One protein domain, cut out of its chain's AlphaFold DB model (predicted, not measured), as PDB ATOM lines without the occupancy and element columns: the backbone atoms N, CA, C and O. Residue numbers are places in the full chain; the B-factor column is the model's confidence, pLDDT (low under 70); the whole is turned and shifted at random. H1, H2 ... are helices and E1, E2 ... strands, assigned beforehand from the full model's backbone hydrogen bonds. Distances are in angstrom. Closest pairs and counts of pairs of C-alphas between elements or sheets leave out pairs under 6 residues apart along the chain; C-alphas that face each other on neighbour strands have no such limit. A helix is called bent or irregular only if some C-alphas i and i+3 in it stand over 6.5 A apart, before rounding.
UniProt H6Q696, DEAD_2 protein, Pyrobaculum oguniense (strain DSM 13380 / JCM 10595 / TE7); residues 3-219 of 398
ATOM      1  N   LEU A   3      96.303  86.900  73.904       97.81
ATOM      2  CA  LEU A   3      95.828  86.162  72.732       97.81
ATOM      3  C   LEU A   3      96.385  86.724  71.422       97.81
ATOM      4  O   LEU A   3      96.349  87.932  71.189       97.81
ATOM      5  N   VAL A   4      96.794  85.830  70.523       98.19
ATOM      6  CA  VAL A   4      96.902  86.107  69.086       98.19
ATOM      7  C   VAL A   4      95.644  85.554  68.428       98.19
ATOM      8  O   VAL A   4      95.485  84.342  68.301       98.19
ATOM      9  N   LEU A   5      94.734  86.440  68.035       97.25
ATOM     10  CA  LEU A   5      93.451  86.088  67.440       97.25
ATOM     11  C   LEU A   5      93.550  86.105  65.912       97.25
ATOM     12  O   LEU A   5      93.588  87.176  65.297       97.25
ATOM     13  N   ASN A   6      93.507  84.923  65.299       95.75
ATOM     14  CA  ASN A   6      93.153  84.804  63.894       95.75
ATOM     15  C   ASN A   6      91.635  84.786  63.746       95.75
ATOM     16  O   ASN A   6      90.971  83.868  64.227       95.75
ATOM     17  N   ALA A   7      91.084  85.792  63.074       93.50
ATOM     18  CA  ALA A   7      89.671  85.779  62.730       93.50
ATOM     19  C   ALA A   7      89.420  86.355  61.333       93.50
ATOM     20  O   ALA A   7      90.051  87.353  60.950       93.50
ATOM     21  N   PRO A   8      88.469  85.775  60.580       90.44
ATOM     22  CA  PRO A   8      88.224  86.154  59.201       90.44
ATOM     23  C   PRO A   8      87.753  87.613  59.066       90.44
ATOM     24  O   PRO A   8      87.319  88.252  60.040       90.44
ATOM     25  N   PRO A   9      87.851  88.196  57.859       84.75
ATOM     26  CA  PRO A   9      87.199  89.463  57.544       84.75
ATOM     27  C   PRO A   9      85.697  89.399  57.870       84.75
ATOM     28  O   PRO A   9      85.064  88.362  57.704       84.75
ATOM     29  N   GLY A  10      85.125  90.490  58.382       79.56
ATOM     30  CA  GLY A  10      83.694  90.548  58.721       79.56
ATOM     31  C   GLY A  10      83.284  89.919  60.061       79.56
ATOM     32  O   GLY A  10      82.185  90.195  60.523       79.56
ATOM     33  N   PHE A  11      84.167  89.184  60.755       86.38
ATOM     34  CA  PHE A  11      83.887  88.621  62.093       86.38
ATOM     35  C   PHE A  11      83.591  89.677  63.178       86.38
ATOM     36  O   PHE A  11      83.052  89.363  64.231       86.38
ATOM     37  N   GLY A  12      83.946  90.942  62.936       87.81
ATOM     38  CA  GLY A  12      83.773  92.013  63.919       87.81
ATOM     39  C   GLY A  12      84.925  92.125  64.921       87.81
ATOM     40  O   GLY A  12      84.704  92.595  66.032       87.81
ATOM     41  N   LYS A  13      86.153  91.744  64.526       91.69
ATOM     42  CA  LYS A  13      87.384  91.870  65.339       91.69
ATOM     43  C   LYS A  13      87.497  93.232  66.035       91.69
ATOM     44  O   LYS A  13      87.618  93.282  67.252       91.69
ATOM     45  N   SER A  14      87.384  94.322  65.276       92.69
ATOM     46  CA  SER A  14      87.533  95.681  65.806       92.69
ATOM     47  C   SER A  14      86.423  96.059  66.800       92.69
ATOM     48  O   SER A  14      86.698  96.739  67.779       92.69
ATOM     49  N   ARG A  15      85.188  95.559  66.621       93.75
ATOM     50  CA  ARG A  15      84.100  95.741  67.605       93.75
ATOM     51  C   ARG A  15      84.337  94.934  68.880       93.75
ATOM     52  O   ARG A  15      84.116  95.438  69.973       93.75
ATOM     53  N   LEU A  16      84.826  93.698  68.752       94.75
ATOM     54  CA  LEU A  16      85.222  92.889  69.905       94.75
ATOM     55  C   LEU A  16      86.337  93.579  70.706       94.75
ATOM     56  O   LEU A  16      86.237  93.652  71.927       94.75
ATOM     57  N   ILE A  17      87.356  94.108  70.020       96.62
ATOM     58  CA  ILE A  17      88.433  94.897  70.632       96.62
ATOM     59  C   ILE A  17      87.862  96.115  71.361       96.62
ATOM     60  O   ILE A  17      88.166  96.298  72.535       96.62
ATOM     61  N   ALA A  18      87.011  96.906  70.702       97.00
ATOM     62  CA  ALA A  18      86.413  98.098  71.298       97.00
ATOM     63  C   ALA A  18      85.609  97.779  72.565       97.00
ATOM     64  O   ALA A  18      85.763  98.460  73.574       97.00
ATOM     65  N   ARG A  19      84.808  96.705  72.541       96.50
ATOM     66  CA  ARG A  19      84.045  96.239  73.707       96.50
ATOM     67  C   ARG A  19      84.945  95.881  74.887       96.50
ATOM     68  O   ARG A  19      84.611  96.201  76.019       96.50
ATOM     69  N   LEU A  20      86.047  95.178  74.629       95.62
ATOM     70  CA  LEU A  20      86.985  94.773  75.679       95.62
ATOM     71  C   LEU A  20      87.771  95.969  76.222       95.62
ATOM     72  O   LEU A  20      87.963  96.066  77.428       95.62
ATOM     73  N   ALA A  21      88.175  96.889  75.346       96.06
ATOM     74  CA  ALA A  21      88.897  98.095  75.728       96.06
ATOM     75  C   ALA A  21      88.035  99.077  76.536       96.06
ATOM     76  O   ALA A  21      88.543  99.749  77.421       96.06
ATOM     77  N   ALA A  22      86.726  99.145  76.278       95.69
ATOM     78  CA  ALA A  22      85.817 100.031  77.005       95.69
ATOM     79  C   ALA A  22      85.672  99.695  78.507       95.69
ATOM     80  O   ALA A  22      85.096 100.486  79.246       95.69
ATOM     81  N   ALA A  23      86.170  98.539  78.962       92.50
ATOM     82  CA  ALA A  23      86.025  98.076  80.342       92.50
ATOM     83  C   ALA A  23      87.075  98.630  81.326       92.50
ATOM     84  O   ALA A  23      86.932  98.413  82.527       92.50
ATOM     85  N   GLY A  24      88.130  99.297  80.849       91.94
ATOM     86  CA  GLY A  24      89.225  99.780  81.696       91.94
ATOM     87  C   GLY A  24      90.267 100.574  80.918       91.94
ATOM     88  O   GLY A  24      90.062 100.902  79.743       91.94
ATOM     89  N   ARG A  25      91.407 100.869  81.552       95.44
ATOM     90  CA  ARG A  25      92.452 101.695  80.940       95.44
ATOM     91  C   ARG A  25      93.165 100.915  79.838       95.44
ATOM     92  O   ARG A  25      93.824  99.903  80.090       95.44
ATOM     93  N   SER A  26      93.013 101.375  78.599       97.25
ATOM     94  CA  SER A  26      93.302 100.579  77.410       97.25
ATOM     95  C   SER A  26      94.014 101.356  76.312       97.25
ATOM     96  O   SER A  26      93.597 102.456  75.949       97.25
ATOM     97  N   LEU A  27      95.008 100.726  75.678       97.88
ATOM     98  CA  LEU A  27      95.582 101.214  74.419       97.88
ATOM     99  C   LEU A  27      95.162 100.335  73.250       97.88
ATOM    100  O   LEU A  27      95.299  99.112  73.290       97.88
ATOM    101  N   ILE A  28      94.705 100.962  72.172       98.25
ATOM    102  CA  ILE A  28      94.357 100.283  70.928       98.25
ATOM    103  C   ILE A  28      95.263 100.799  69.819       98.25
ATOM    104  O   ILE A  28      95.206 101.971  69.447       98.25
ATOM    105  N   PHE A  29      96.069  99.910  69.250       97.69
ATOM    106  CA  PHE A  29      96.900 100.212  68.098       97.69
ATOM    107  C   PHE A  29      96.209  99.778  66.809       97.69
ATOM    108  O   PHE A  29      95.831  98.618  66.660       97.69
ATOM    109  N   VAL A  30      96.061 100.712  65.875       95.75
ATOM    110  CA  VAL A  30      95.419 100.519  64.564       95.75
ATOM    111  C   VAL A  30      96.400 100.810  63.435       95.75
ATOM    112  O   VAL A  30      97.409 101.485  63.636       95.75
ATOM    113  N   ARG A  31      96.136 100.347  62.213       90.12
ATOM    114  CA  ARG A  31      97.066 100.558  61.097       90.12
ATOM    115  C   ARG A  31      97.006 101.988  60.558       90.12
ATOM    116  O   ARG A  31      98.041 102.534  60.179       90.12
ATOM    117  N   SER A  32      95.820 102.596  60.503       87.56
ATOM    118  CA  SER A  32      95.613 103.907  59.867       87.56
ATOM    119  C   SER A  32      94.768 104.882  60.697       87.56
ATOM    120  O   SER A  32      94.019 104.486  61.585       87.56
ATOM    121  N   HIS A  33      94.833 106.180  60.368       89.50
ATOM    122  CA  HIS A  33      93.990 107.200  61.012       89.50
ATOM    123  C   HIS A  33      92.491 106.969  60.773       89.50
ATOM    124  O   HIS A  33      91.684 107.227  61.663       89.50
ATOM    125  N   LEU A  34      92.110 106.456  59.596       87.38
ATOM    126  CA  LEU A  34      90.709 106.159  59.282       87.38
ATOM    127  C   LEU A  34      90.170 105.026  60.163       87.38
ATOM    128  O   LEU A  34      89.067 105.129  60.696       87.38
ATOM    129  N   GLU A  35      90.971 103.979  60.364       90.50
ATOM    130  CA  GLU A  35      90.653 102.912  61.318       90.50
ATOM    131  C   GLU A  35      90.604 103.440  62.750       90.50
ATOM    132  O   GLU A  35      89.733 103.032  63.508       90.50
ATOM    133  N   GLY A  36      91.473 104.389  63.115       92.94
ATOM    134  CA  GLY A  36      91.449 105.017  64.437       92.94
ATOM    135  C   GLY A  36      90.150 105.774  64.705       92.94
ATOM    136  O   GLY A  36      89.517 105.580  65.742       92.94
ATOM    137  N   LEU A  37      89.696 106.569  63.732       92.19
ATOM    138  CA  LEU A  37      88.403 107.257  63.791       92.19
ATOM    139  C   LEU A  37      87.233 106.272  63.889       92.19
ATOM    140  O   LEU A  37      86.286 106.500  64.640       92.19
ATOM    141  N   GLN A  38      87.286 105.171  63.138       92.38
ATOM    142  CA  GLN A  38      86.270 104.125  63.203       92.38
ATOM    143  C   GLN A  38      86.282 103.399  64.557       92.38
ATOM    144  O   GLN A  38      85.221 103.153  65.126       92.38
ATOM    145  N   MET A  39      87.463 103.106  65.098       95.69
ATOM    146  CA  MET A  39      87.635 102.477  66.404       95.69
ATOM    147  C   MET A  39      87.073 103.353  67.524       95.69
ATOM    148  O   MET A  39      86.345 102.851  68.373       95.69
ATOM    149  N   ALA A  40      87.321 104.665  67.494       94.50
ATOM    150  CA  ALA A  40      86.745 105.592  68.467       94.50
ATOM    151  C   ALA A  40      85.206 105.561  68.472       94.50
ATOM    152  O   ALA A  40      84.598 105.605  69.540       94.50
ATOM    153  N   LYS A  41      84.570 105.414  67.299       94.62
ATOM    154  CA  LYS A  41      83.112 105.221  67.209       94.62
ATOM    155  C   LYS A  41      82.670 103.907  67.852       94.62
ATOM    156  O   LYS A  41      81.715 103.913  68.616       94.62
ATOM    157  N   TYR A  42      83.376 102.803  67.598       96.19
ATOM    158  CA  TYR A  42      83.060 101.515  68.228       96.19
ATOM    159  C   TYR A  42      83.244 101.532  69.748       96.19
ATOM    160  O   TYR A  42      82.476 100.896  70.460       96.19
ATOM    161  N   VAL A  43      84.231 102.264  70.264       96.75
ATOM    162  CA  VAL A  43      84.408 102.448  71.713       96.75
ATOM    163  C   VAL A  43      83.226 103.234  72.300       96.75
ATOM    164  O   VAL A  43      82.678 102.833  73.326       96.75
ATOM    165  N   ALA A  44      82.764 104.280  71.605       94.81
ATOM    166  CA  ALA A  44      81.583 105.054  71.996       94.81
ATOM    167  C   ALA A  44      80.280 104.237  71.980       94.81
ATOM    168  O   ALA A  44      79.453 104.402  72.875       94.81
ATOM    169  N   GLU A  45      80.117 103.303  71.034       96.06
ATOM    170  CA  GLU A  45      78.998 102.339  71.015       96.06
ATOM    171  C   GLU A  45      78.933 101.479  72.296       96.06
ATOM    172  O   GLU A  45      77.877 100.941  72.627       96.06
ATOM    173  N   HIS A  46      80.041 101.369  73.035       95.88
ATOM    174  CA  HIS A  46      80.150 100.628  74.293       95.88
ATOM    175  C   HIS A  46      80.237 101.531  75.537       95.88
ATOM    176  O   HIS A  46      80.605 101.056  76.607       95.88
ATOM    177  N   GLY A  47      79.865 102.811  75.421       92.31
ATOM    178  CA  GLY A  47      79.722 103.726  76.560       92.31
ATOM    179  C   GLY A  47      81.014 104.387  77.049       92.31
ATOM    180  O   GLY A  47      80.974 105.109  78.042       92.31
ATOM    181  N   ALA A  48      82.141 104.189  76.359       94.06
ATOM    182  CA  ALA A  48      83.423 104.817  76.684       94.06
ATOM    183  C   ALA A  48      83.808 105.902  75.662       94.06
ATOM    184  O   ALA A  48      83.336 105.920  74.529       94.06
ATOM    185  N   SER A  49      84.707 106.813  76.037       92.31
ATOM    186  CA  SER A  49      85.256 107.829  75.127       92.31
ATOM    187  C   SER A  49      86.703 107.493  74.794       92.31
ATOM    188  O   SER A  49      87.519 107.340  75.697       92.31
ATOM    189  N   ALA A  50      87.044 107.473  73.506       94.94
ATOM    190  CA  ALA A  50      88.415 107.249  73.059       94.94
ATOM    191  C   ALA A  50      89.175 108.565  72.814       94.94
ATOM    192  O   ALA A  50      88.667 109.466  72.142       94.94
ATOM    193  N   GLY A  51      90.408 108.659  73.308       94.38
ATOM    194  CA  GLY A  51      91.391 109.662  72.905       94.38
ATOM    195  C   GLY A  51      92.084 109.251  71.605       94.38
ATOM    196  O   GLY A  51      92.495 108.103  71.460       94.38
ATOM    197  N   LEU A  52      92.220 110.171  70.648       93.88
ATOM    198  CA  LEU A  52      92.875 109.917  69.358       93.88
ATOM    199  C   LEU A  52      94.240 110.606  69.313       93.88
ATOM    200  O   LEU A  52      94.311 111.834  69.260       93.88
ATOM    201  N   LEU A  53      95.320 109.825  69.303       94.25
ATOM    202  CA  LEU A  53      96.691 110.344  69.285       94.25
ATOM    203  C   LEU A  53      97.326 110.064  67.923       94.25
ATOM    204  O   LEU A  53      97.906 109.006  67.682       94.25
ATOM    205  N   PHE A  54      97.169 111.017  67.005       93.44
ATOM    206  CA  PHE A  54      97.734 110.948  65.657       93.44
ATOM    207  C   PHE A  54      99.003 111.794  65.535       93.44
ATOM    208  O   PHE A  54      99.175 112.808  66.203       93.44
ATOM    209  N   GLY A  55      99.891 111.397  64.622       89.88
ATOM    210  CA  GLY A  55     101.176 112.069  64.444       89.88
ATOM    211  C   GLY A  55     101.058 113.518  63.954       89.88
ATOM    212  O   GLY A  55     100.088 113.908  63.296       89.88
ATOM    213  N   ARG A  56     102.112 114.309  64.202       90.12
ATOM    214  CA  ARG A  56     102.195 115.733  63.815       90.12
ATOM    215  C   ARG A  56     101.870 115.971  62.344       90.12
ATOM    216  O   ARG A  56     101.101 116.875  62.049       90.12
ATOM    217  N   LYS A  57     102.367 115.116  61.446       89.12
ATOM    218  CA  LYS A  57     102.124 115.223  60.000       89.12
ATOM    219  C   LYS A  57     100.634 115.247  59.643       89.12
ATOM    220  O   LYS A  57     100.253 115.921  58.697       89.12
ATOM    221  N   ALA A  58      99.800 114.522  60.389       89.44
ATOM    222  CA  ALA A  58      98.362 114.469  60.143       89.44
ATOM    223  C   ALA A  58      97.581 115.593  60.830       89.44
ATOM    224  O   ALA A  58      96.544 115.995  60.317       89.44
ATOM    225  N   LEU A  59      98.054 116.082  61.979       92.25
ATOM    226  CA  LEU A  59      97.342 117.085  62.780       92.25
ATOM    227  C   LEU A  59      97.846 118.518  62.565       92.25
ATOM    228  O   LEU A  59      97.179 119.468  62.961       92.25
ATOM    229  N   CYS A  60      99.030 118.706  61.984       93.12
ATOM    230  CA  CYS A  60      99.599 120.025  61.749       93.12
ATOM    231  C   CYS A  60      99.016 120.644  60.468       93.12
ATOM    232  O   CYS A  60      99.244 120.094  59.389       93.12
ATOM    233  N   PRO A  61      98.385 121.832  60.536       92.62
ATOM    234  CA  PRO A  61      97.898 122.542  59.348       92.62
ATOM    235  C   PRO A  61      98.993 122.896  58.329       92.62
ATOM    236  O   PRO A  61      98.698 123.154  57.168       92.62
ATOM    237  N   PHE A  62     100.255 122.905  58.764       93.31
ATOM    238  CA  PHE A  62     101.430 123.249  57.958       93.31
ATOM    239  C   PHE A  62     102.307 122.035  57.622       93.31
ATOM    240  O   PHE A  62     103.416 122.200  57.125       93.31
ATOM    241  N   GLY A  63     101.851 120.816  57.934       90.19
ATOM    242  CA  GLY A  63     102.569 119.588  57.586       90.19
ATOM    243  C   GLY A  63     103.866 119.350  58.368       90.19
ATOM    244  O   GLY A  63     104.756 118.671  57.866       90.19
ATOM    245  N   ALA A  64     104.002 119.884  59.587       91.50
ATOM    246  CA  ALA A  64     105.161 119.593  60.431       91.50
ATOM    247  C   ALA A  64     105.261 118.088  60.725       91.50
ATOM    248  O   ALA A  64     104.366 117.509  61.342       91.50
ATOM    249  N   GLU A  65     106.367 117.459  60.335       87.94
ATOM    250  CA  GLU A  65     106.577 116.019  60.543       87.94
ATOM    251  C   GLU A  65     107.325 115.704  61.848       87.94
ATOM    252  O   GLU A  65     107.229 114.594  62.363       87.94
ATOM    253  N   SER A  66     108.024 116.689  62.425       87.50
ATOM    254  CA  SER A  66     108.847 116.534  63.629       87.50
ATOM    255  C   SER A  66     108.708 117.722  64.588       87.50
ATOM    256  O   SER A  66     108.159 118.772  64.239       87.50
ATOM    257  N   GLY A  67     109.215 117.562  65.815       87.88
ATOM    258  CA  GLY A  67     109.317 118.662  66.780       87.88
ATOM    259  C   GLY A  67     110.212 119.801  66.278       87.88
ATOM    260  O   GLY A  67     109.828 120.959  66.393       87.88
ATOM    261  N   ALA A  68     111.336 119.474  65.632       90.44
ATOM    262  CA  ALA A  68     112.244 120.461  65.046       90.44
ATOM    263  C   ALA A  68     111.558 121.292  63.950       90.44
ATOM    264  O   ALA A  68     111.608 122.518  63.987       90.44
ATOM    265  N   LYS A  69     110.814 120.646  63.039       92.19
ATOM    266  CA  LYS A  69     110.056 121.373  62.009       92.19
ATOM    267  C   LYS A  69     108.943 122.232  62.612       92.19
ATOM    268  O   LYS A  69     108.638 123.306  62.106       92.19
ATOM    269  N   CYS A  70     108.332 121.768  63.704       92.25
ATOM    270  CA  CYS A  70     107.350 122.552  64.449       92.25
ATOM    271  C   CYS A  70     107.973 123.819  65.058       92.25
ATOM    272  O   CYS A  70     107.328 124.866  65.031       92.25
ATOM    273  N   LEU A  71     109.193 123.726  65.597       93.38
ATOM    274  CA  LEU A  71     109.926 124.870  66.139       93.38
ATOM    275  C   LEU A  71     110.279 125.867  65.030       93.38
ATOM    276  O   LEU A  71     109.918 127.033  65.136       93.38
ATOM    277  N   GLU A  72     110.845 125.383  63.923       95.44
ATOM    278  CA  GLU A  72     111.194 126.199  62.751       95.44
ATOM    279  C   GLU A  72     109.985 126.994  62.225       95.44
ATOM    280  O   GLU A  72     110.058 128.202  62.014       95.44
ATOM    281  N   LEU A  73     108.822 126.347  62.075       94.56
ATOM    282  CA  LEU A  73     107.595 127.018  61.627       94.56
ATOM    283  C   LEU A  73     107.102 128.096  62.604       94.56
ATOM    284  O   LEU A  73     106.446 129.047  62.176       94.56
ATOM    285  N   ARG A  74     107.363 127.943  63.907       94.31
ATOM    286  CA  ARG A  74     107.020 128.950  64.920       94.31
ATOM    287  C   ARG A  74     107.999 130.122  64.881       94.31
ATOM    288  O   ARG A  74     107.552 131.263  64.917       94.31
ATOM    289  N   GLU A  75     109.294 129.852  64.750       95.50
ATOM    290  CA  GLU A  75     110.345 130.877  64.655       95.50
ATOM    291  C   GLU A  75     110.201 131.736  63.395       95.50
ATOM    292  O   GLU A  75     110.311 132.957  63.464       95.50
ATOM    293  N   LEU A  76     109.835 131.125  62.263       95.88
ATOM    294  CA  LEU A  76     109.527 131.837  61.016       95.88
ATOM    295  C   LEU A  76     108.198 132.619  61.064       95.88
ATOM    296  O   LEU A  76     107.819 133.257  60.084       95.88
ATOM    297  N   GLY A  77     107.437 132.536  62.162       93.62
ATOM    298  CA  GLY A  77     106.137 133.199  62.310       93.62
ATOM    299  C   GLY A  77     105.008 132.609  61.453       93.62
ATOM    300  O   GLY A  77     103.907 133.169  61.427       93.62
ATOM    301  N   VAL A  78     105.252 131.478  60.778       95.25
ATOM    302  CA  VAL A  78     104.267 130.759  59.951       95.25
ATOM    303  C   VAL A  78     103.180 130.147  60.836       95.25
ATOM    304  O   VAL A  78     101.987 130.308  60.577       95.25
ATOM    305  N   CYS A  79     103.580 129.482  61.922       93.19
ATOM    306  CA  CYS A  79     102.666 128.893  62.891       93.19
ATOM    307  C   CYS A  79     102.480 129.819  64.098       93.19
ATOM    308  O   CYS A  79     103.393 129.996  64.901       93.19
ATOM    309  N   LYS A  80     101.266 130.356  64.268       93.56
ATOM    310  CA  LYS A  80     100.899 131.238  65.397       93.56
ATOM    311  C   LYS A  80     100.115 130.524  66.503       93.56
ATOM    312  O   LYS A  80      99.650 131.159  67.451       93.56
ATOM    313  N   ALA A  81      99.932 129.212  66.374       92.31
ATOM    314  CA  ALA A  81      99.188 128.415  67.337       92.31
ATOM    315  C   ALA A  81      99.940 128.285  68.665       92.31
ATOM    316  O   ALA A  81     101.134 127.976  68.689       92.31
ATOM    317  N   ARG A  82      99.212 128.457  69.772       90.00
ATOM    318  CA  ARG A  82      99.738 128.303  71.133       90.00
ATOM    319  C   ARG A  82      99.434 126.916  71.694       90.00
ATOM    320  O   ARG A  82      98.435 126.293  71.329       90.00
ATOM    321  N   SER A  83     100.273 126.472  72.623       88.06
ATOM    322  CA  SER A  83     100.019 125.295  73.454       88.06
ATOM    323  C   SER A  83      98.952 125.647  74.488       88.06
ATOM    324  O   SER A  83      99.250 126.262  75.507       88.06
ATOM    325  N   LYS A  84      97.686 125.346  74.186       87.19
ATOM    326  CA  LYS A  84      96.563 125.577  75.099       87.19
ATOM    327  C   LYS A  84      95.468 124.537  74.902       87.19
ATOM    328  O   LYS A  84      95.281 124.034  73.793       87.19
ATOM    329  N   ASN A  85      94.719 124.287  75.968       81.88
ATOM    330  CA  ASN A  85      93.551 123.420  75.926       81.88
ATOM    331  C   ASN A  85      92.404 124.100  75.171       81.88
ATOM    332  O   ASN A  85      92.258 125.326  75.187       81.88
ATOM    333  N   VAL A  86      91.587 123.289  74.502       82.12
ATOM    334  CA  VAL A  86      90.388 123.740  73.793       82.12
ATOM    335  C   VAL A  86      89.189 123.023  74.378       82.12
ATOM    336  O   VAL A  86      89.176 121.796  74.442       82.12
ATOM    337  N   TRP A  87      88.178 123.793  74.776       77.56
ATOM    338  CA  TRP A  87      86.933 123.257  75.305       77.56
ATOM    339  C   TRP A  87      85.719 123.936  74.646       77.56
ATOM    340  O   TRP A  87      85.749 125.158  74.475       77.56
ATOM    341  N   PRO A  88      84.681 123.180  74.237       77.88
ATOM    342  CA  PRO A  88      84.681 121.722  74.089       77.88
ATOM    343  C   PRO A  88      85.691 121.286  73.014       77.88
ATOM    344  O   PRO A  88      85.926 122.019  72.046       77.88
ATOM    345  N   LEU A  89      86.308 120.116  73.200       75.12
ATOM    346  CA  LEU A  89      87.236 119.561  72.218       75.12
ATOM    347  C   LEU A  89      86.445 118.974  71.048       75.12
ATOM    348  O   LEU A  89      85.695 118.015  71.215       75.12
ATOM    349  N   VAL A  90      86.649 119.542  69.864       79.38
ATOM    350  CA  VAL A  90      86.114 119.024  68.604       79.38
ATOM    351  C   VAL A  90      87.261 118.373  67.845       79.38
ATOM    352  O   VAL A  90      88.349 118.943  67.771       79.38
ATOM    353  N   PHE A  91      87.041 117.192  67.265       83.94
ATOM    354  CA  PHE A  91      88.016 116.576  66.364       83.94
ATOM    355  C   PHE A  91      87.957 117.248  64.978       83.94
ATOM    356  O   PHE A  91      87.562 116.642  63.987       83.94
ATOM    357  N   ASP A  92      88.323 118.529  64.928       88.06
ATOM    358  CA  ASP A  92      88.440 119.334  63.713       88.06
ATOM    359  C   ASP A  92      89.721 120.175  63.793       88.06
ATOM    360  O   ASP A  92      89.867 121.086  64.612       88.06
ATOM    361  N   ILE A  93      90.683 119.836  62.933       89.50
ATOM    362  CA  ILE A  93      92.006 120.468  62.888       89.50
ATOM    363  C   ILE A  93      91.883 121.971  62.606       89.50
ATOM    364  O   ILE A  93      92.577 122.783  63.225       89.50
ATOM    365  N   GLY A  94      91.012 122.344  61.667       89.94
ATOM    366  CA  GLY A  94      90.828 123.725  61.244       89.94
ATOM    367  C   GLY A  94      90.163 124.558  62.331       89.94
ATOM    368  O   GLY A  94      90.583 125.687  62.580       89.94
ATOM    369  N   GLU A  95      89.168 124.004  63.015       92.00
ATOM    370  CA  GLU A  95      88.490 124.668  64.122       92.00
ATOM    371  C   GLU A  95      89.420 124.883  65.322       92.00
ATOM    372  O   GLU A  95      89.504 126.001  65.839       92.00
ATOM    373  N   ILE A  96      90.179 123.856  65.726       92.00
ATOM    374  CA  ILE A  96      91.158 123.982  66.815       92.00
ATOM    375  C   ILE A  96      92.187 125.072  66.483       92.00
ATOM    376  O   ILE A  96      92.484 125.932  67.322       92.00
ATOM    377  N   TYR A  97      92.686 125.084  65.244       92.75
ATOM    378  CA  TYR A  97      93.644 126.089  64.799       92.75
ATOM    379  C   TYR A  97      93.044 127.501  64.759       92.75
ATOM    380  O   TYR A  97      93.678 128.444  65.234       92.75
ATOM    381  N   LYS A  98      91.803 127.665  64.273       92.38
ATOM    382  CA  LYS A  98      91.075 128.953  64.280       92.38
ATOM    383  C   LYS A  98      90.900 129.512  65.690       92.38
ATOM    384  O   LYS A  98      90.972 130.721  65.882       92.38
ATOM    385  N   ARG A  99      90.741 128.642  66.690       92.19
ATOM    386  CA  ARG A  99      90.708 129.025  68.112       92.19
ATOM    387  C   ARG A  99      92.093 129.397  68.666       92.19
ATOM    388  O   ARG A  99      92.213 129.703  69.852       92.19
ATOM    389  N   GLY A 100      93.145 129.392  67.848       92.75
ATOM    390  CA  GLY A 100      94.512 129.777  68.206       92.75
ATOM    391  C   GLY A 100      95.293 128.706  68.970       92.75
ATOM    392  O   GLY A 100      96.286 129.032  69.621       92.75
ATOM    393  N   ALA A 101      94.832 127.454  68.954       94.44
ATOM    394  CA  ALA A 101      95.490 126.329  69.613       94.44
ATOM    395  C   ALA A 101      96.170 125.409  68.592       94.44
ATOM    396  O   ALA A 101      95.744 125.312  67.442       94.44
ATOM    397  N   CYS A 102      97.240 124.727  69.001       94.25
ATOM    398  CA  CYS A 102      97.900 123.736  68.154       94.25
ATOM    399  C   CYS A 102      97.081 122.434  68.152       94.25
ATOM    400  O   CYS A 102      96.965 121.823  69.215       94.25
ATOM    401  N   PRO A 103      96.546 121.964  67.003       93.94
ATOM    402  CA  PRO A 103      95.689 120.776  66.981       93.94
ATOM    403  C   PRO A 103      96.385 119.518  67.490       93.94
ATOM    404  O   PRO A 103      95.798 118.772  68.264       93.94
ATOM    405  N   TYR A 104      97.659 119.328  67.129       93.56
ATOM    406  CA  TYR A 104      98.468 118.226  67.649       93.56
ATOM    407  C   TYR A 104      98.539 118.253  69.179       93.56
ATOM    408  O   TYR A 104      98.222 117.261  69.821       93.56
ATOM    409  N   GLU A 105      98.924 119.385  69.771       92.75
ATOM    410  CA  GLU A 105      99.131 119.480  71.221       92.75
ATOM    411  C   GLU A 105      97.808 119.380  71.989       92.75
ATOM    412  O   GLU A 105      97.740 118.652  72.973       92.75
ATOM    413  N   ALA A 106      96.747 120.039  71.512       92.69
ATOM    414  CA  ALA A 106      95.433 120.009  72.154       92.69
ATOM    415  C   ALA A 106      94.811 118.601  72.148       92.69
ATOM    416  O   ALA A 106      94.308 118.145  73.175       92.69
ATOM    417  N   LEU A 107      94.876 117.891  71.012       91.69
ATOM    418  CA  LEU A 107      94.360 116.522  70.897       91.69
ATOM    419  C   LEU A 107      95.197 115.529  71.710       91.69
ATOM    420  O   LEU A 107      94.637 114.650  72.358       91.69
ATOM    421  N   HIS A 108      96.524 115.687  71.731       92.44
ATOM    422  CA  HIS A 108      97.400 114.846  72.547       92.44
ATOM    423  C   HIS A 108      97.230 115.071  74.050       92.44
ATOM    424  O   HIS A 108      97.389 114.113  74.801       92.44
ATOM    425  N   ALA A 109      96.954 116.300  74.491       91.00
ATOM    426  CA  ALA A 109      96.696 116.597  75.897       91.00
ATOM    427  C   ALA A 109      95.370 115.970  76.339       91.00
ATOM    428  O   ALA A 109      95.353 115.112  77.214       91.00
ATOM    429  N   SER A 110      94.271 116.298  75.656       89.62
ATOM    430  CA  SER A 110      92.953 115.784  76.048       89.62
ATOM    431  C   SER A 110      92.783 114.286  75.787       89.62
ATOM    432  O   SER A 110      92.062 113.605  76.510       89.62
ATOM    433  N   GLY A 111      93.449 113.739  74.767       91.50
ATOM    434  CA  GLY A 111      93.402 112.309  74.478       91.50
ATOM    435  C   GLY A 111      94.084 111.454  75.549       91.50
ATOM    436  O   GLY A 111      93.633 110.341  75.786       91.50
ATOM    437  N   ARG A 112      95.123 111.977  76.215       92.31
ATOM    438  CA  ARG A 112      95.817 111.298  77.325       92.31
ATOM    439  C   ARG A 112      94.987 111.199  78.600       92.31
ATOM    440  O   ARG A 112      95.222 110.304  79.397       92.31
ATOM    441  N   GLU A 113      94.017 112.090  78.775       90.69
ATOM    442  CA  GLU A 113      93.085 112.077  79.910       90.69
ATOM    443  C   GLU A 113      91.989 111.005  79.761       90.69
ATOM    444  O   GLU A 113      91.132 110.876  80.632       90.69
ATOM    445  N   LYS A 114      91.951 110.274  78.639       93.06
ATOM    446  CA  LYS A 114      90.940 109.246  78.370       93.06
ATOM    447  C   LYS A 114      91.420 107.874  78.826       93.06
ATOM    448  O   LYS A 114      92.564 107.506  78.576       93.06
ATOM    449  N   ASP A 115      90.498 107.085  79.374       94.88
ATOM    450  CA  ASP A 115      90.771 105.694  79.754       94.88
ATOM    451  C   ASP A 115      91.105 104.828  78.538       94.88
ATOM    452  O   ASP A 115      91.953 103.946  78.614       94.88
ATOM    453  N   VAL A 116      90.477 105.097  77.390       97.25
ATOM    454  CA  VAL A 116      90.768 104.403  76.134       97.25
ATOM    455  C   VAL A 116      91.513 105.338  75.199       97.25
ATOM    456  O   VAL A 116      91.011 106.405  74.852       97.25
ATOM    457  N   VAL A 117      92.679 104.916  74.718       97.44
ATOM    458  CA  VAL A 117      93.482 105.694  73.770       97.44
ATOM    459  C   VAL A 117      93.747 104.878  72.512       97.44
ATOM    460  O   VAL A 117      94.173 103.726  72.573       97.44
ATOM    461  N   VAL A 118      93.500 105.479  71.350       97.38
ATOM    462  CA  VAL A 118      93.713 104.860  70.041       97.38
ATOM    463  C   VAL A 118      94.889 105.530  69.342       97.38
ATOM    464  O   VAL A 118      94.904 106.751  69.148       97.38
ATOM    465  N   LEU A 119      95.862 104.719  68.932       96.12
ATOM    466  CA  LEU A 119      97.110 105.162  68.319       96.12
ATOM    467  C   LEU A 119      97.413 104.375  67.035       96.12
ATOM    468  O   LEU A 119      97.077 103.199  66.925       96.12
ATOM    469  N   PRO A 120      98.098 104.968  66.052       94.69
ATOM    470  CA  PRO A 120      98.697 104.216  64.957       94.69
ATOM    471  C   PRO A 120      99.765 103.216  65.437       94.69
ATOM    472  O   PRO A 120     100.617 103.558  66.256       94.69
ATOM    473  N   LEU A 121      99.826 102.027  64.830       93.81
ATOM    474  CA  LEU A 121     100.889 101.025  65.018       93.81
ATOM    475  C   LEU A 121     102.293 101.593  64.768       93.81
ATOM    476  O   LEU A 121     103.270 101.099  65.324       93.81
ATOM    477  N   ALA A 122     102.406 102.652  63.961       91.00
ATOM    478  CA  ALA A 122     103.660 103.355  63.716       91.00
ATOM    479  C   ALA A 122     104.309 103.895  65.005       91.00
ATOM    480  O   ALA A 122     105.537 104.002  65.053       91.00
ATOM    481  N   TYR A 123     103.535 104.159  66.068       92.44
ATOM    482  CA  TYR A 123     104.108 104.519  67.366       92.44
ATOM    483  C   TYR A 123     104.979 103.406  67.959       92.44
ATOM    484  O   TYR A 123     105.956 103.712  68.622       92.44
ATOM    485  N   LEU A 124     104.692 102.138  67.650       92.69
ATOM    486  CA  LEU A 124     105.449 100.970  68.116       92.69
ATOM    487  C   LEU A 124     106.613 100.582  67.194       92.69
ATOM    488  O   LEU A 124     107.335  99.627  67.469       92.69
ATOM    489  N   SER A 125     106.788 101.287  66.074       89.06
ATOM    490  CA  SER A 125     107.796 100.935  65.067       89.06
ATOM    491  C   SER A 125     109.208 101.384  65.423       89.06
ATOM    492  O   SER A 125     110.158 100.882  64.836       89.06
ATOM    493  N   LYS A 126     109.381 102.341  66.338       87.06
ATOM    494  CA  LYS A 126     110.694 102.875  66.727       87.06
ATOM    495  C   LYS A 126     110.709 103.242  68.198       87.06
ATOM    496  O   LYS A 126     109.699 103.707  68.719       87.06
ATOM    497  N   VAL A 127     111.874 103.121  68.831       86.06
ATOM    498  CA  VAL A 127     112.073 103.518  70.233       86.06
ATOM    499  C   VAL A 127     111.755 105.000  70.431       86.06
ATOM    500  O   VAL A 127     111.029 105.345  71.353       86.06
ATOM    501  N   SER A 128     112.207 105.869  69.523       84.88
ATOM    502  CA  SER A 128     111.913 107.308  69.560       84.88
ATOM    503  C   SER A 128     110.410 107.617  69.566       84.88
ATOM    504  O   SER A 128     109.956 108.491  70.307       84.88
ATOM    505  N   ASN A 129     109.623 106.870  68.788       89.06
ATOM    506  CA  ASN A 129     108.171 107.015  68.749       89.06
ATOM    507  C   ASN A 129     107.503 106.478  70.019       89.06
ATOM    508  O   ASN A 129     106.581 107.118  70.520       89.06
ATOM    509  N   ILE A 130     107.974 105.345  70.553       90.56
ATOM    510  CA  ILE A 130     107.477 104.782  71.817       90.56
ATOM    511  C   ILE A 130     107.730 105.762  72.958       90.56
ATOM    512  O   ILE A 130     106.816 106.032  73.727       90.56
ATOM    513  N   SER A 131     108.922 106.360  73.030       88.25
ATOM    514  CA  SER A 131     109.262 107.355  74.053       88.25
ATOM    515  C   SER A 131     108.299 108.545  74.066       88.25
ATOM    516  O   SER A 131     108.021 109.093  75.126       88.25
ATOM    517  N   ALA A 132     107.741 108.926  72.911       87.69
ATOM    518  CA  ALA A 132     106.768 110.017  72.814       87.69
ATOM    519  C   ALA A 132     105.386 109.685  73.412       87.69
ATOM    520  O   ALA A 132     104.547 110.582  73.532       87.69
ATOM    521  N   VAL A 133     105.136 108.413  73.726       92.19
ATOM    522  CA  VAL A 133     103.885 107.894  74.298       92.19
ATOM    523  C   VAL A 133     104.142 106.920  75.454       92.19
ATOM    524  O   VAL A 133     103.264 106.134  75.801       92.19
ATOM    525  N   ALA A 134     105.343 106.934  76.039       91.75
ATOM    526  CA  ALA A 134     105.738 105.993  77.086       91.75
ATOM    527  C   ALA A 134     104.872 106.138  78.346       91.75
ATOM    528  O   ALA A 134     104.552 105.139  78.983       91.75
ATOM    529  N   ASP A 135     104.426 107.365  78.624       92.50
ATOM    530  CA  ASP A 135     103.500 107.717  79.701       92.50
ATOM    531  C   ASP A 135     102.179 106.934  79.638       92.50
ATOM    532  O   ASP A 135     101.567 106.630  80.658       92.50
ATOM    533  N   LEU A 136     101.750 106.544  78.436       94.25
ATOM    534  CA  LEU A 136     100.515 105.791  78.245       94.25
ATOM    535  C   LEU A 136     100.622 104.327  78.670       94.25
ATOM    536  O   LEU A 136      99.591 103.679  78.804       94.25
ATOM    537  N   PHE A 137     101.832 103.788  78.829       92.56
ATOM    538  CA  PHE A 137     102.036 102.389  79.211       92.56
ATOM    539  C   PHE A 137     101.983 102.154  80.725       92.56
ATOM    540  O   PHE A 137     102.085 101.009  81.170       92.56
ATOM    541  N   GLU A 138     101.802 103.217  81.506       89.12
ATOM    542  CA  GLU A 138     101.635 103.156  82.954       89.12
ATOM    543  C   GLU A 138     100.205 102.728  83.319       89.12
ATOM    544  O   GLU A 138      99.227 103.239  82.770       89.12
ATOM    545  N   ASP A 139     100.091 101.772  84.247       87.50
ATOM    546  CA  ASP A 139      98.824 101.269  84.800       87.50
ATOM    547  C   ASP A 139      97.785 100.824  83.752       87.50
ATOM    548  O   ASP A 139      96.590 101.082  83.885       87.50
ATOM    549  N   LEU A 140      98.236 100.146  82.690       93.62
ATOM    550  CA  LEU A 140      97.354  99.602  81.654       93.62
ATOM    551  C   LEU A 140      96.720  98.264  82.037       93.62
ATOM    552  O   LEU A 140      97.413  97.282  82.323       93.62
ATOM    553  N   ASP A 141      95.401  98.186  81.874       94.56
ATOM    554  CA  ASP A 141      94.639  96.947  82.016       94.56
ATOM    555  C   ASP A 141      94.716  96.095  80.745       94.56
ATOM    556  O   ASP A 141      94.816  94.861  80.805       94.56
ATOM    557  N   PHE A 142      94.664  96.754  79.581       97.12
ATOM    558  CA  PHE A 142      94.492  96.092  78.294       97.12
ATOM    559  C   PHE A 142      95.240  96.778  77.146       97.12
ATOM    560  O   PHE A 142      95.242  97.998  76.997       97.12
ATOM    561  N   VAL A 143      95.838  95.969  76.272       98.06
ATOM    562  CA  VAL A 143      96.372  96.425  74.985       98.06
ATOM    563  C   VAL A 143      95.745  95.628  73.849       98.06
ATOM    564  O   VAL A 143      95.650  94.401  73.897       98.06
ATOM    565  N   ALA A 144      95.363  96.324  72.784       98.06
ATOM    566  CA  ALA A 144      94.946  95.719  71.534       98.06
ATOM    567  C   ALA A 144      95.873  96.126  70.388       98.06
ATOM    568  O   ALA A 144      96.201  97.297  70.226       98.06
ATOM    569  N   LEU A 145      96.262  95.153  69.569       97.75
ATOM    570  CA  LEU A 145      97.029  95.337  68.341       97.75
ATOM    571  C   LEU A 145      96.142  94.867  67.180       97.75
ATOM    572  O   LEU A 145      96.066  93.665  66.911       97.75
ATOM    573  N   ASP A 146      95.418  95.787  66.538       96.06
ATOM    574  CA  ASP A 146      94.606  95.473  65.356       96.06
ATOM    575  C   ASP A 146      95.501  95.381  64.113       96.06
ATOM    576  O   ASP A 146      96.526  96.053  64.006       96.06
ATOM    577  N   GLU A 147      95.144  94.505  63.179       93.75
ATOM    578  CA  GLU A 147      95.968  94.154  62.016       93.75
ATOM    579  C   GLU A 147      97.428  93.796  62.368       93.75
ATOM    580  O   GLU A 147      98.389  94.185  61.692       93.75
ATOM    581  N   ALA A 148      97.589  92.976  63.413       96.44
ATOM    582  CA  ALA A 148      98.873  92.589  64.000       96.44
ATOM    583  C   ALA A 148      99.866  91.943  63.015       96.44
ATOM    584  O   ALA A 148     101.063  91.897  63.289       96.44
ATOM    585  N   HIS A 149      99.419  91.483  61.839       95.25
ATOM    586  CA  HIS A 149     100.318  90.967  60.800       95.25
ATOM    587  C   HIS A 149     101.368  92.003  60.351       95.25
ATOM    588  O   HIS A 149     102.457  91.621  59.926       95.25
ATOM    589  N   ASN A 150     101.076  93.302  60.496       94.50
ATOM    590  CA  ASN A 150     102.005  94.390  60.175       94.50
ATOM    591  C   ASN A 150     103.213  94.464  61.124       94.50
ATOM    592  O   ASN A 150     104.224  95.071  60.774       94.50
ATOM    593  N   LEU A 151     103.152  93.822  62.295       95.94
ATOM    594  CA  LEU A 151     104.248  93.816  63.270       95.94
ATOM    595  C   LEU A 151     105.460  93.012  62.790       95.94
ATOM    596  O   LEU A 151     106.582  93.276  63.212       95.94
ATOM    597  N   LEU A 152     105.273  92.073  61.857       95.50
ATOM    598  CA  LEU A 152     106.375  91.321  61.252       95.50
ATOM    599  C   LEU A 152     107.054  92.091  60.108       95.50
ATOM    600  O   LEU A 152     107.565  91.492  59.162       95.50
ATOM    601  N   SER A 153     107.035  93.418  60.144       93.31
ATOM    602  CA  SER A 153     107.775  94.277  59.225       93.31
ATOM    603  C   SER A 153     109.126  94.683  59.819       93.31
ATOM    604  O   SER A 153     109.447  94.390  60.976       93.31
ATOM    605  N   THR A 154     109.955  95.286  58.975       93.00
ATOM    606  CA  THR A 154     111.265  95.808  59.350       93.00
ATOM    607  C   THR A 154     111.271  97.320  59.275       93.00
ATOM    608  O   THR A 154     110.560  97.909  58.463       93.00
ATOM    609  N   VAL A 155     112.123  97.930  60.081       92.12
ATOM    610  CA  VAL A 155     112.298  99.373  60.157       92.12
ATOM    611  C   VAL A 155     113.781  99.711  60.099       92.12
ATOM    612  O   VAL A 155     114.609  98.978  60.638       92.12
ATOM    613  N   GLU A 156     114.107 100.809  59.426       90.31
ATOM    614  CA  GLU A 156     115.442 101.392  59.464       90.31
ATOM    615  C   GLU A 156     115.618 102.211  60.744       90.31
ATOM    616  O   GLU A 156     114.789 103.069  61.077       90.31
ATOM    617  N   VAL A 157     116.704 101.924  61.448       86.06
ATOM    618  CA  VAL A 157     117.034 102.419  62.780       86.06
ATOM    619  C   VAL A 157     118.366 103.156  62.695       86.06
ATOM    620  O   VAL A 157     119.299 102.694  62.041       86.06
ATOM    621  N   GLN A 158     118.448 104.317  63.339       79.88
ATOM    622  CA  GLN A 158     119.695 105.081  63.445       79.88
ATOM    623  C   GLN A 158     120.486 104.629  64.681       79.88
ATOM    624  O   GLN A 158     119.891 104.164  65.651       79.88
ATOM    625  N   ASP A 159     121.812 104.801  64.681       63.31
ATOM    626  CA  ASP A 159     122.700 104.268  65.734       63.31
ATOM    627  C   ASP A 159     122.377 104.742  67.166       63.31
ATOM    628  O   ASP A 159     122.764 104.079  68.126       63.31
ATOM    629  N   GLY A 160     121.638 105.845  67.324       64.12
ATOM    630  CA  GLY A 160     121.191 106.361  68.624       64.12
ATOM    631  C   GLY A 160     119.917 105.720  69.196       64.12
ATOM    632  O   GLY A 160     119.514 106.074  70.302       64.12
ATOM    633  N   GLU A 161     119.248 104.815  68.477       69.69
ATOM    634  CA  GLU A 161     118.025 104.162  68.961       69.69
ATOM    635  C   GLU A 161     118.344 102.845  69.699       69.69
ATOM    636  O   GLU A 161     119.079 101.992  69.202       69.69
ATOM    637  N   LEU A 162     117.755 102.659  70.890       72.44
ATOM    638  CA  LEU A 162     118.005 101.530  71.805       72.44
ATOM    639  C   LEU A 162     117.342 100.213  71.355       72.44
ATOM    640  O   LEU A 162     116.627  99.562  72.113       72.44
ATOM    641  N   TYR A 163     117.561  99.807  70.109       81.19
ATOM    642  CA  TYR A 163     117.145  98.497  69.623       81.19
ATOM    643  C   TYR A 163     118.138  97.411  70.044       81.19
ATOM    644  O   TYR A 163     119.353  97.550  69.884       81.19
ATOM    645  N   SER A 164     117.628  96.266  70.498       84.50
ATOM    646  CA  SER A 164     118.479  95.098  70.723       84.50
ATOM    647  C   SER A 164     119.101  94.628  69.405       84.50
ATOM    648  O   SER A 164     118.406  94.156  68.500       84.50
ATOM    649  N   ARG A 165     120.440  94.675  69.313       85.56
ATOM    650  CA  ARG A 165     121.234  94.234  68.142       85.56
ATOM    651  C   ARG A 165     120.996  92.760  67.767       85.56
ATOM    652  O   ARG A 165     121.364  92.329  66.672       85.56
ATOM    653  N   LYS A 166     120.356  91.977  68.646       88.81
ATOM    654  CA  LYS A 166     119.884  90.613  68.359       88.81
ATOM    655  C   LYS A 166     118.797  90.589  67.277       88.81
ATOM    656  O   LYS A 166     118.786  89.666  66.466       88.81
ATOM    657  N   TYR A 167     117.916  91.589  67.244       92.19
ATOM    658  CA  TYR A 167     116.772  91.668  66.321       92.19
ATOM    659  C   TYR A 167     117.049  92.519  65.079       92.19
ATOM    660  O   TYR A 167     116.130  92.807  64.309       92.19
ATOM    661  N   CYS A 168     118.311  92.899  64.885       92.25
ATOM    662  CA  CYS A 168     118.746  93.786  63.823       92.25
ATOM    663  C   CYS A 168     119.836  93.157  62.952       92.25
ATOM    664  O   CYS A 168     120.531  92.214  63.352       92.25
ATOM    665  N   ILE A 169     119.992  93.705  61.752       92.38
ATOM    666  CA  ILE A 169     121.084  93.405  60.832       92.38
ATOM    667  C   ILE A 169     121.543  94.686  60.143       92.38
ATOM    668  O   ILE A 169     120.728  95.529  59.773       92.38
ATOM    669  N   GLU A 170     122.846  94.810  59.940       89.19
ATOM    670  CA  GLU A 170     123.407  95.891  59.140       89.19
ATOM    671  C   GLU A 170     123.409  95.516  57.661       89.19
ATOM    672  O   GLU A 170     123.705  94.381  57.265       89.19
ATOM    673  N   GLY A 171     123.067  96.486  56.823       84.06
ATOM    674  CA  GLY A 171     123.036  96.317  55.385       84.06
ATOM    675  C   GLY A 171     123.274  97.633  54.675       84.06
ATOM    676  O   GLY A 171     122.329  98.345  54.380       84.06
ATOM    677  N   GLY A 172     124.531  97.891  54.295       78.56
ATOM    678  CA  GLY A 172     124.943  99.012  53.433       78.56
ATOM    679  C   GLY A 172     124.660 100.357  54.049       78.56
ATOM    680  O   GLY A 172     123.900 101.139  53.489       78.56
ATOM    681  N   GLY A 173     125.297 100.565  55.195       82.75
ATOM    682  CA  GLY A 173     125.283 101.821  55.925       82.75
ATOM    683  C   GLY A 173     124.080 102.008  56.839       82.75
ATOM    684  O   GLY A 173     124.073 102.974  57.586       82.75
ATOM    685  N   VAL A 174     123.092 101.107  56.812       85.81
ATOM    686  CA  VAL A 174     121.884 101.224  57.637       85.81
ATOM    687  C   VAL A 174     121.655  99.985  58.497       85.81
ATOM    688  O   VAL A 174     121.939  98.856  58.077       85.81
ATOM    689  N   LEU A 175     121.126 100.201  59.702       89.19
ATOM    690  CA  LEU A 175     120.694  99.151  60.616       89.19
ATOM    691  C   LEU A 175     119.198  98.903  60.414       89.19
ATOM    692  O   LEU A 175     118.379  99.804  60.569       89.19
ATOM    693  N   ILE A 176     118.829  97.672  60.073       91.62
ATOM    694  CA  ILE A 176     117.433  97.271  59.895       91.62
ATOM    695  C   ILE A 176     117.041  96.333  61.029       91.62
ATOM    696  O   ILE A 176     117.733  95.345  61.270       91.62
ATOM    697  N   CYS A 177     115.920  96.603  61.690       93.12
ATOM    698  CA  CYS A 177     115.429  95.828  62.830       93.12
ATOM    699  C   CYS A 177     114.014  95.295  62.586       93.12
ATOM    700  O   CYS A 177     113.227  95.903  61.859       93.12
ATOM    701  N   LEU A 178     113.675  94.152  63.189       94.38
ATOM    702  CA  LEU A 178     112.291  93.669  63.247       94.38
ATOM    703  C   LEU A 178     111.496  94.441  64.307       94.38
ATOM    704  O   LEU A 178     111.991  94.651  65.412       94.38
ATOM    705  N   ILE A 179     110.249  94.793  63.987       95.19
ATOM    706  CA  ILE A 179     109.364  95.541  64.896       95.19
ATOM    707  C   ILE A 179     108.763  94.633  65.981       95.19
ATOM    708  O   ILE A 179     108.738  94.999  67.151       95.19
ATOM    709  N   LEU A 180     108.302  93.432  65.611       96.44
ATOM    710  CA  LEU A 180     107.596  92.508  66.511       96.44
ATOM    711  C   LEU A 180     108.296  92.255  67.868       96.44
ATOM    712  O   LEU A 180     107.597  92.297  68.878       96.44
ATOM    713  N   PRO A 181     109.626  92.033  67.944       94.81
ATOM    714  CA  PRO A 181     110.305  91.851  69.228       94.81
ATOM    715  C   PRO A 181     110.219  93.077  70.141       94.81
ATOM    716  O   PRO A 181     109.925  92.925  71.322       94.81
ATOM    717  N   LEU A 182     110.400  94.284  69.590       93.25
ATOM    718  CA  LEU A 182     110.268  95.530  70.350       93.25
ATOM    719  C   LEU A 182     108.849  95.684  70.903       93.25
ATOM    720  O   LEU A 182     108.668  96.038  72.062       93.25
ATOM    721  N   VAL A 183     107.832  95.367  70.097       95.25
ATOM    722  CA  VAL A 183     106.440  95.392  70.569       95.25
ATOM    723  C   VAL A 183     106.230  94.411  71.713       95.25
ATOM    724  O   VAL A 183     105.613  94.782  72.707       95.25
ATOM    725  N   GLY A 184     106.771  93.195  71.598       95.06
ATOM    726  CA  GLY A 184     106.749  92.192  72.662       95.06
ATOM    727  C   GLY A 184     107.333  92.707  73.977       95.06
ATOM    728  O   GLY A 184     106.709  92.549  75.025       95.06
ATOM    729  N   GLU A 185     108.478  93.393  73.917       92.88
ATOM    730  CA  GLU A 185     109.120  94.017  75.080       92.88
ATOM    731  C   GLU A 185     108.242  95.115  75.697       92.88
ATOM    732  O   GLU A 185     108.015  95.112  76.909       92.88
ATOM    733  N   VAL A 186     107.679  96.004  74.873       92.31
ATOM    734  CA  VAL A 186     106.818  97.112  75.320       92.31
ATOM    735  C   VAL A 186     105.551  96.607  76.012       92.31
ATOM    736  O   VAL A 186     105.176  97.110  77.068       92.31
ATOM    737  N   VAL A 187     104.896  95.583  75.459       94.38
ATOM    738  CA  VAL A 187     103.632  95.052  76.005       94.38
ATOM    739  C   VAL A 187     103.838  93.907  77.005       94.38
ATOM    740  O   VAL A 187     102.867  93.284  77.442       94.38
ATOM    741  N   SER A 188     105.084  93.599  77.375       92.44
ATOM    742  CA  SER A 188     105.429  92.475  78.262       92.44
ATOM    743  C   SER A 188     104.805  92.597  79.654       92.44
ATOM    744  O   SER A 188     104.372  91.602  80.226       92.44
ATOM    745  N   ARG A 189     104.697  93.822  80.182       88.75
ATOM    746  CA  ARG A 189     104.150  94.099  81.522       88.75
ATOM    747  C   ARG A 189     102.620  94.128  81.572       88.75
ATOM    748  O   ARG A 189     102.045  94.124  82.657       88.75
ATOM    749  N   VAL A 190     101.956  94.143  80.417       92.19
ATOM    750  CA  VAL A 190     100.494  94.243  80.330       92.19
ATOM    751  C   VAL A 190      99.860  92.877  80.597       92.19
ATOM    752  O   VAL A 190     100.180  91.881  79.946       92.19
ATOM    753  N   ARG A 191      98.910  92.810  81.534       88.38
ATOM    754  CA  ARG A 191      98.262  91.540  81.916       88.38
ATOM    755  C   ARG A 191      97.330  90.991  80.835       88.38
ATOM    756  O   ARG A 191      97.197  89.766  80.696       88.38
ATOM    757  N   SER A 192      96.674  91.872  80.079       96.25
ATOM    758  CA  SER A 192      95.729  91.487  79.031       96.25
ATOM    759  C   SER A 192      96.079  92.093  77.675       96.25
ATOM    760  O   SER A 192      96.218  93.301  77.531       96.25
ATOM    761  N   LEU A 193      96.210  91.232  76.667       97.56
ATOM    762  CA  LEU A 193      96.630  91.598  75.316       97.56
ATOM    763  C   LEU A 193      95.786  90.847  74.291       97.56
ATOM    764  O   LEU A 193      95.619  89.631  74.404       97.56
ATOM    765  N   ILE A 194      95.326  91.540  73.252       98.06
ATOM    766  CA  ILE A 194      94.808  90.904  72.036       98.06
ATOM    767  C   ILE A 194      95.550  91.447  70.821       98.06
ATOM    768  O   ILE A 194      95.456  92.626  70.501       98.06
ATOM    769  N   ALA A 195      96.232  90.565  70.100       98.00
ATOM    770  CA  ALA A 195      96.775  90.838  68.778       98.00
ATOM    771  C   ALA A 195      95.878  90.184  67.724       98.00
ATOM    772  O   ALA A 195      95.873  88.963  67.582       98.00
ATOM    773  N   ALA A 196      95.086  90.981  67.007       97.00
ATOM    774  CA  ALA A 196      94.078  90.482  66.078       97.00
ATOM    775  C   ALA A 196      94.517  90.653  64.621       97.00
ATOM    776  O   ALA A 196      95.063  91.682  64.231       97.00
ATOM    777  N   SER A 197      94.278  89.640  63.789       95.19
ATOM    778  CA  SER A 197      94.567  89.701  62.353       95.19
ATOM    779  C   SER A 197      93.810  88.611  61.600       95.19
ATOM    780  O   SER A 197      93.580  87.535  62.134       95.19
ATOM    781  N   ALA A 198      93.447  88.843  60.338       92.62
ATOM    782  CA  ALA A 198      92.989  87.753  59.465       92.62
ATOM    783  C   ALA A 198      94.161  86.950  58.866       92.62
ATOM    784  O   ALA A 198      93.998  85.790  58.495       92.62
ATOM    785  N   SER A 199      95.347  87.561  58.782       93.44
ATOM    786  CA  SER A 199      96.475  87.039  58.001       93.44
ATOM    787  C   SER A 199      97.447  86.161  58.793       93.44
ATOM    788  O   SER A 199      98.275  85.477  58.196       93.44
ATOM    789  N   ILE A 200      97.370  86.156  60.129       96.06
ATOM    790  CA  ILE A 200      98.220  85.305  60.980       96.06
ATOM    791  C   ILE A 200      97.592  83.911  61.056       96.06
ATOM    792  O   ILE A 200      96.945  83.566  62.044       96.06
ATOM    793  N   THR A 201      97.668  83.137  59.973       94.88
ATOM    794  CA  THR A 201      97.171  81.750  59.964       94.88
ATOM    795  C   THR A 201      98.051  80.860  60.840       94.88
ATOM    796  O   THR A 201      99.183  81.223  61.174       94.88
ATOM    797  N   ARG A 202      97.539  79.685  61.219       94.88
ATOM    798  CA  ARG A 202      98.222  78.750  62.122       94.88
ATOM    799  C   ARG A 202      99.673  78.444  61.726       94.88
ATOM    800  O   ARG A 202     100.527  78.450  62.609       94.88
ATOM    801  N   PRO A 203     100.025  78.255  60.438       95.44
ATOM    802  CA  PRO A 203     101.419  78.051  60.060       95.44
ATOM    803  C   PRO A 203     102.353  79.219  60.398       95.44
ATOM    804  O   PRO A 203     103.555  78.992  60.475       95.44
ATOM    805  N   PHE A 204     101.855  80.441  60.591       96.94
ATOM    806  CA  PHE A 204     102.669  81.628  60.881       96.94
ATOM    807  C   PHE A 204     102.482  82.177  62.298       96.94
ATOM    808  O   PHE A 204     103.012  83.245  62.599       96.94
ATOM    809  N   SER A 205     101.713  81.506  63.158       96.94
ATOM    810  CA  SER A 205     101.326  82.056  64.460       96.94
ATOM    811  C   SER A 205     102.408  81.969  65.531       96.94
ATOM    812  O   SER A 205     102.397  82.762  66.469       96.94
ATOM    813  N   ASP A 206     103.328  81.020  65.416       97.44
ATOM    814  CA  ASP A 206     104.387  80.715  66.383       97.44
ATOM    815  C   ASP A 206     105.296  81.912  66.681       97.44
ATOM    816  O   ASP A 206     105.519  82.219  67.848       97.44
ATOM    817  N   ILE A 207     105.745  82.651  65.660       97.75
ATOM    818  CA  ILE A 207     106.596  83.833  65.866       97.75
ATOM    819  C   ILE A 207     105.871  84.929  66.661       97.75
ATOM    820  O   ILE A 207     106.454  85.538  67.555       97.75
ATOM    821  N   PHE A 208     104.583  85.155  66.382       98.19
ATOM    822  CA  PHE A 208     103.768  86.130  67.112       98.19
ATOM    823  C   PHE A 208     103.482  85.654  68.531       98.19
ATOM    824  O   PHE A 208     103.626  86.428  69.468       98.19
ATOM    825  N   SER A 209     103.125  84.379  68.687       97.75
ATOM    826  CA  SER A 209     102.835  83.765  69.987       97.75
ATOM    827  C   SER A 209     104.060  83.805  70.901       97.75
ATOM    828  O   SER A 209     103.927  84.096  72.082       97.75
ATOM    829  N   SER A 210     105.256  83.582  70.341       97.31
ATOM    830  CA  SER A 210     106.523  83.634  71.070       97.31
ATOM    831  C   SER A 210     106.892  85.055  71.499       97.31
ATOM    832  O   SER A 210     107.136  85.278  72.680       97.31
ATOM    833  N   PHE A 211     106.920  86.028  70.579       97.31
ATOM    834  CA  PHE A 211     107.333  87.394  70.930       97.31
ATOM    835  C   PHE A 211     106.299  88.144  71.771       97.31
ATOM    836  O   PHE A 211     106.674  89.001  72.564       97.31
ATOM    837  N   LEU A 212     105.011  87.843  71.604       97.56
ATOM    838  CA  LEU A 212     103.942  88.471  72.380       97.56
ATOM    839  C   LEU A 212     103.571  87.678  73.633       97.56
ATOM    840  O   LEU A 212     102.669  88.123  74.337       97.56
ATOM    841  N   ASP A 213     104.217  86.543  73.918       97.19
ATOM    842  CA  ASP A 213     103.860  85.635  75.020       97.19
ATOM    843  C   ASP A 213     102.336  85.434  75.116       97.19
ATOM    844  O   ASP A 213     101.662  85.880  76.047       97.19
ATOM    845  N   ALA A 214     101.760  84.914  74.035       97.62
ATOM    846  CA  ALA A 214     100.318  84.915  73.827       97.62
ATOM    847  C   ALA A 214      99.838  83.604  73.205       97.62
ATOM    848  O   ALA A 214     100.468  83.046  72.308       97.62
ATOM    849  N   GLN A 215      98.674  83.134  73.650       97.88
ATOM    850  CA  GLN A 215      98.049  81.933  73.111       97.88
ATOM    851  C   GLN A 215      97.423  82.224  71.745       97.88
ATOM    852  O   GLN A 215      96.672  83.185  71.576       97.88
ATOM    853  N   TYR A 216      97.680  81.353  70.773       97.94
ATOM    854  CA  TYR A 216      97.023  81.429  69.476       97.94
ATOM    855  C   TYR A 216      95.589  80.893  69.533       97.94
ATOM    856  O   TYR A 216      95.351  79.771  69.985       97.94
ATOM    857  N   VAL A 217      94.645  81.680  69.024       96.44
ATOM    858  CA  VAL A 217      93.234  81.312  68.878       96.44
ATOM    859  C   VAL A 217      92.809  81.569  67.440       96.44
ATOM    860  O   VAL A 217      93.031  82.650  66.903       96.44
ATOM    861  N   GLU A 218      92.175  80.577  66.825       94.00
ATOM    862  CA  GLU A 218      91.763  80.614  65.423       94.00
ATOM    863  C   GLU A 218      90.252  80.446  65.306       94.00
ATOM    864  O   GLU A 218      89.674  79.480  65.810       94.00
ATOM    865  N   VAL A 219      89.607  81.387  64.623       91.81
ATOM    866  CA  VAL A 219      88.192  81.299  64.272       91.81
ATOM    867  C   VAL A 219      88.079  80.683  62.882       91.81
ATOM    868  O   VAL A 219      88.221  81.361  61.869       91.81
TER     869      VAL A 219
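Overview. This is residues 3 to 219 of the 398 residues of the protein "DEAD_2 protein" of Pyrobaculum oguniense (strain DSM 13380 / JCM 10595 / TE7) (UniProt H6Q696). A twisted sheet of seven parallel strands, E3-E4-E2-E5-E9-E1-E10, is the core of three layers, with H1 and H2 on one face and H6 and H12 on the other. Beyond its E3 edge, H3, H4, H5 and the loop of residues 76 to 92 make a loose lobe; past H11, a small antiparallel sheet, E6-E8-E7, lies far from the core. The printed part has 217 residues with twelve named helices and ten named strands, in the order E1-H1-E2-H2-E3-H3-H4-H5-H6-E4-H7-H8-H9-E5-H10-E6-E7-E8-H11-E9-H12-E10; the class is mixed. The whole is compact, with a radius of gyration of the C-alphas of 18.2 A and spans of 55 by 49 by 30 A.

Arrangement. Start at E1, residues 3 to 6: within hydrogen-bond range, at 2.8 A each, are N 4 and O 215 of neighbour E10, residues 215 to 218, and N 5 and O 195 of neighbour E9, residues 192 to 197. H1, residues 13 to 21, and H2, residues 33 to 44, touch at a steep tilt of 54 degrees, through residues 39 to 43 of H2 alone, closest at the C-alphas of Ala 18 and Val 43, 4.8 A. On the opposite face are H10, residues 148 to 152, and H12, residues 202 to 211. H12 touches the hub, H11, residues 179 to 186, closest at the C-alphas of Phe 211 and Gly 184, 5.1 A. Helices long enough for O i to N i+4 pairs have each within range, except H10, with 0 of 1 but 2 of 2 O i to N i+3 pairs, and irregular H12, C-alphas 203 and 206 7.5 A apart, with 3 of 6.

Along the chain. Find C-alpha 3, where E1 begins, at (95.828, 86.162, 72.732). Look also for E2, residues 26 to 30; E3, 50 to 52; H3, 56 to 59; H4, 67 to 75; H5, 93 to 98; H6, 103 to 112; E4, 116 to 120; H7, 121 to 124; H8, 127 to 131; H9, 134 to 137; E5, 142 to 145; E6, 154 to 157; E7, 168 to 170; and E8, 175 to 178. H2 measures 16.7 A from first to last C-alpha. E10 ends at C-alpha 218, (91.763, 80.614, 65.423).

Size, cuts and confidence. The C-alphas farthest apart, of Gly 77 and Pro 203, are 55.4 A apart. The printed part has no cut, the H4 to H5 link is long, and pLDDT is under 70 at residues 159 to 161.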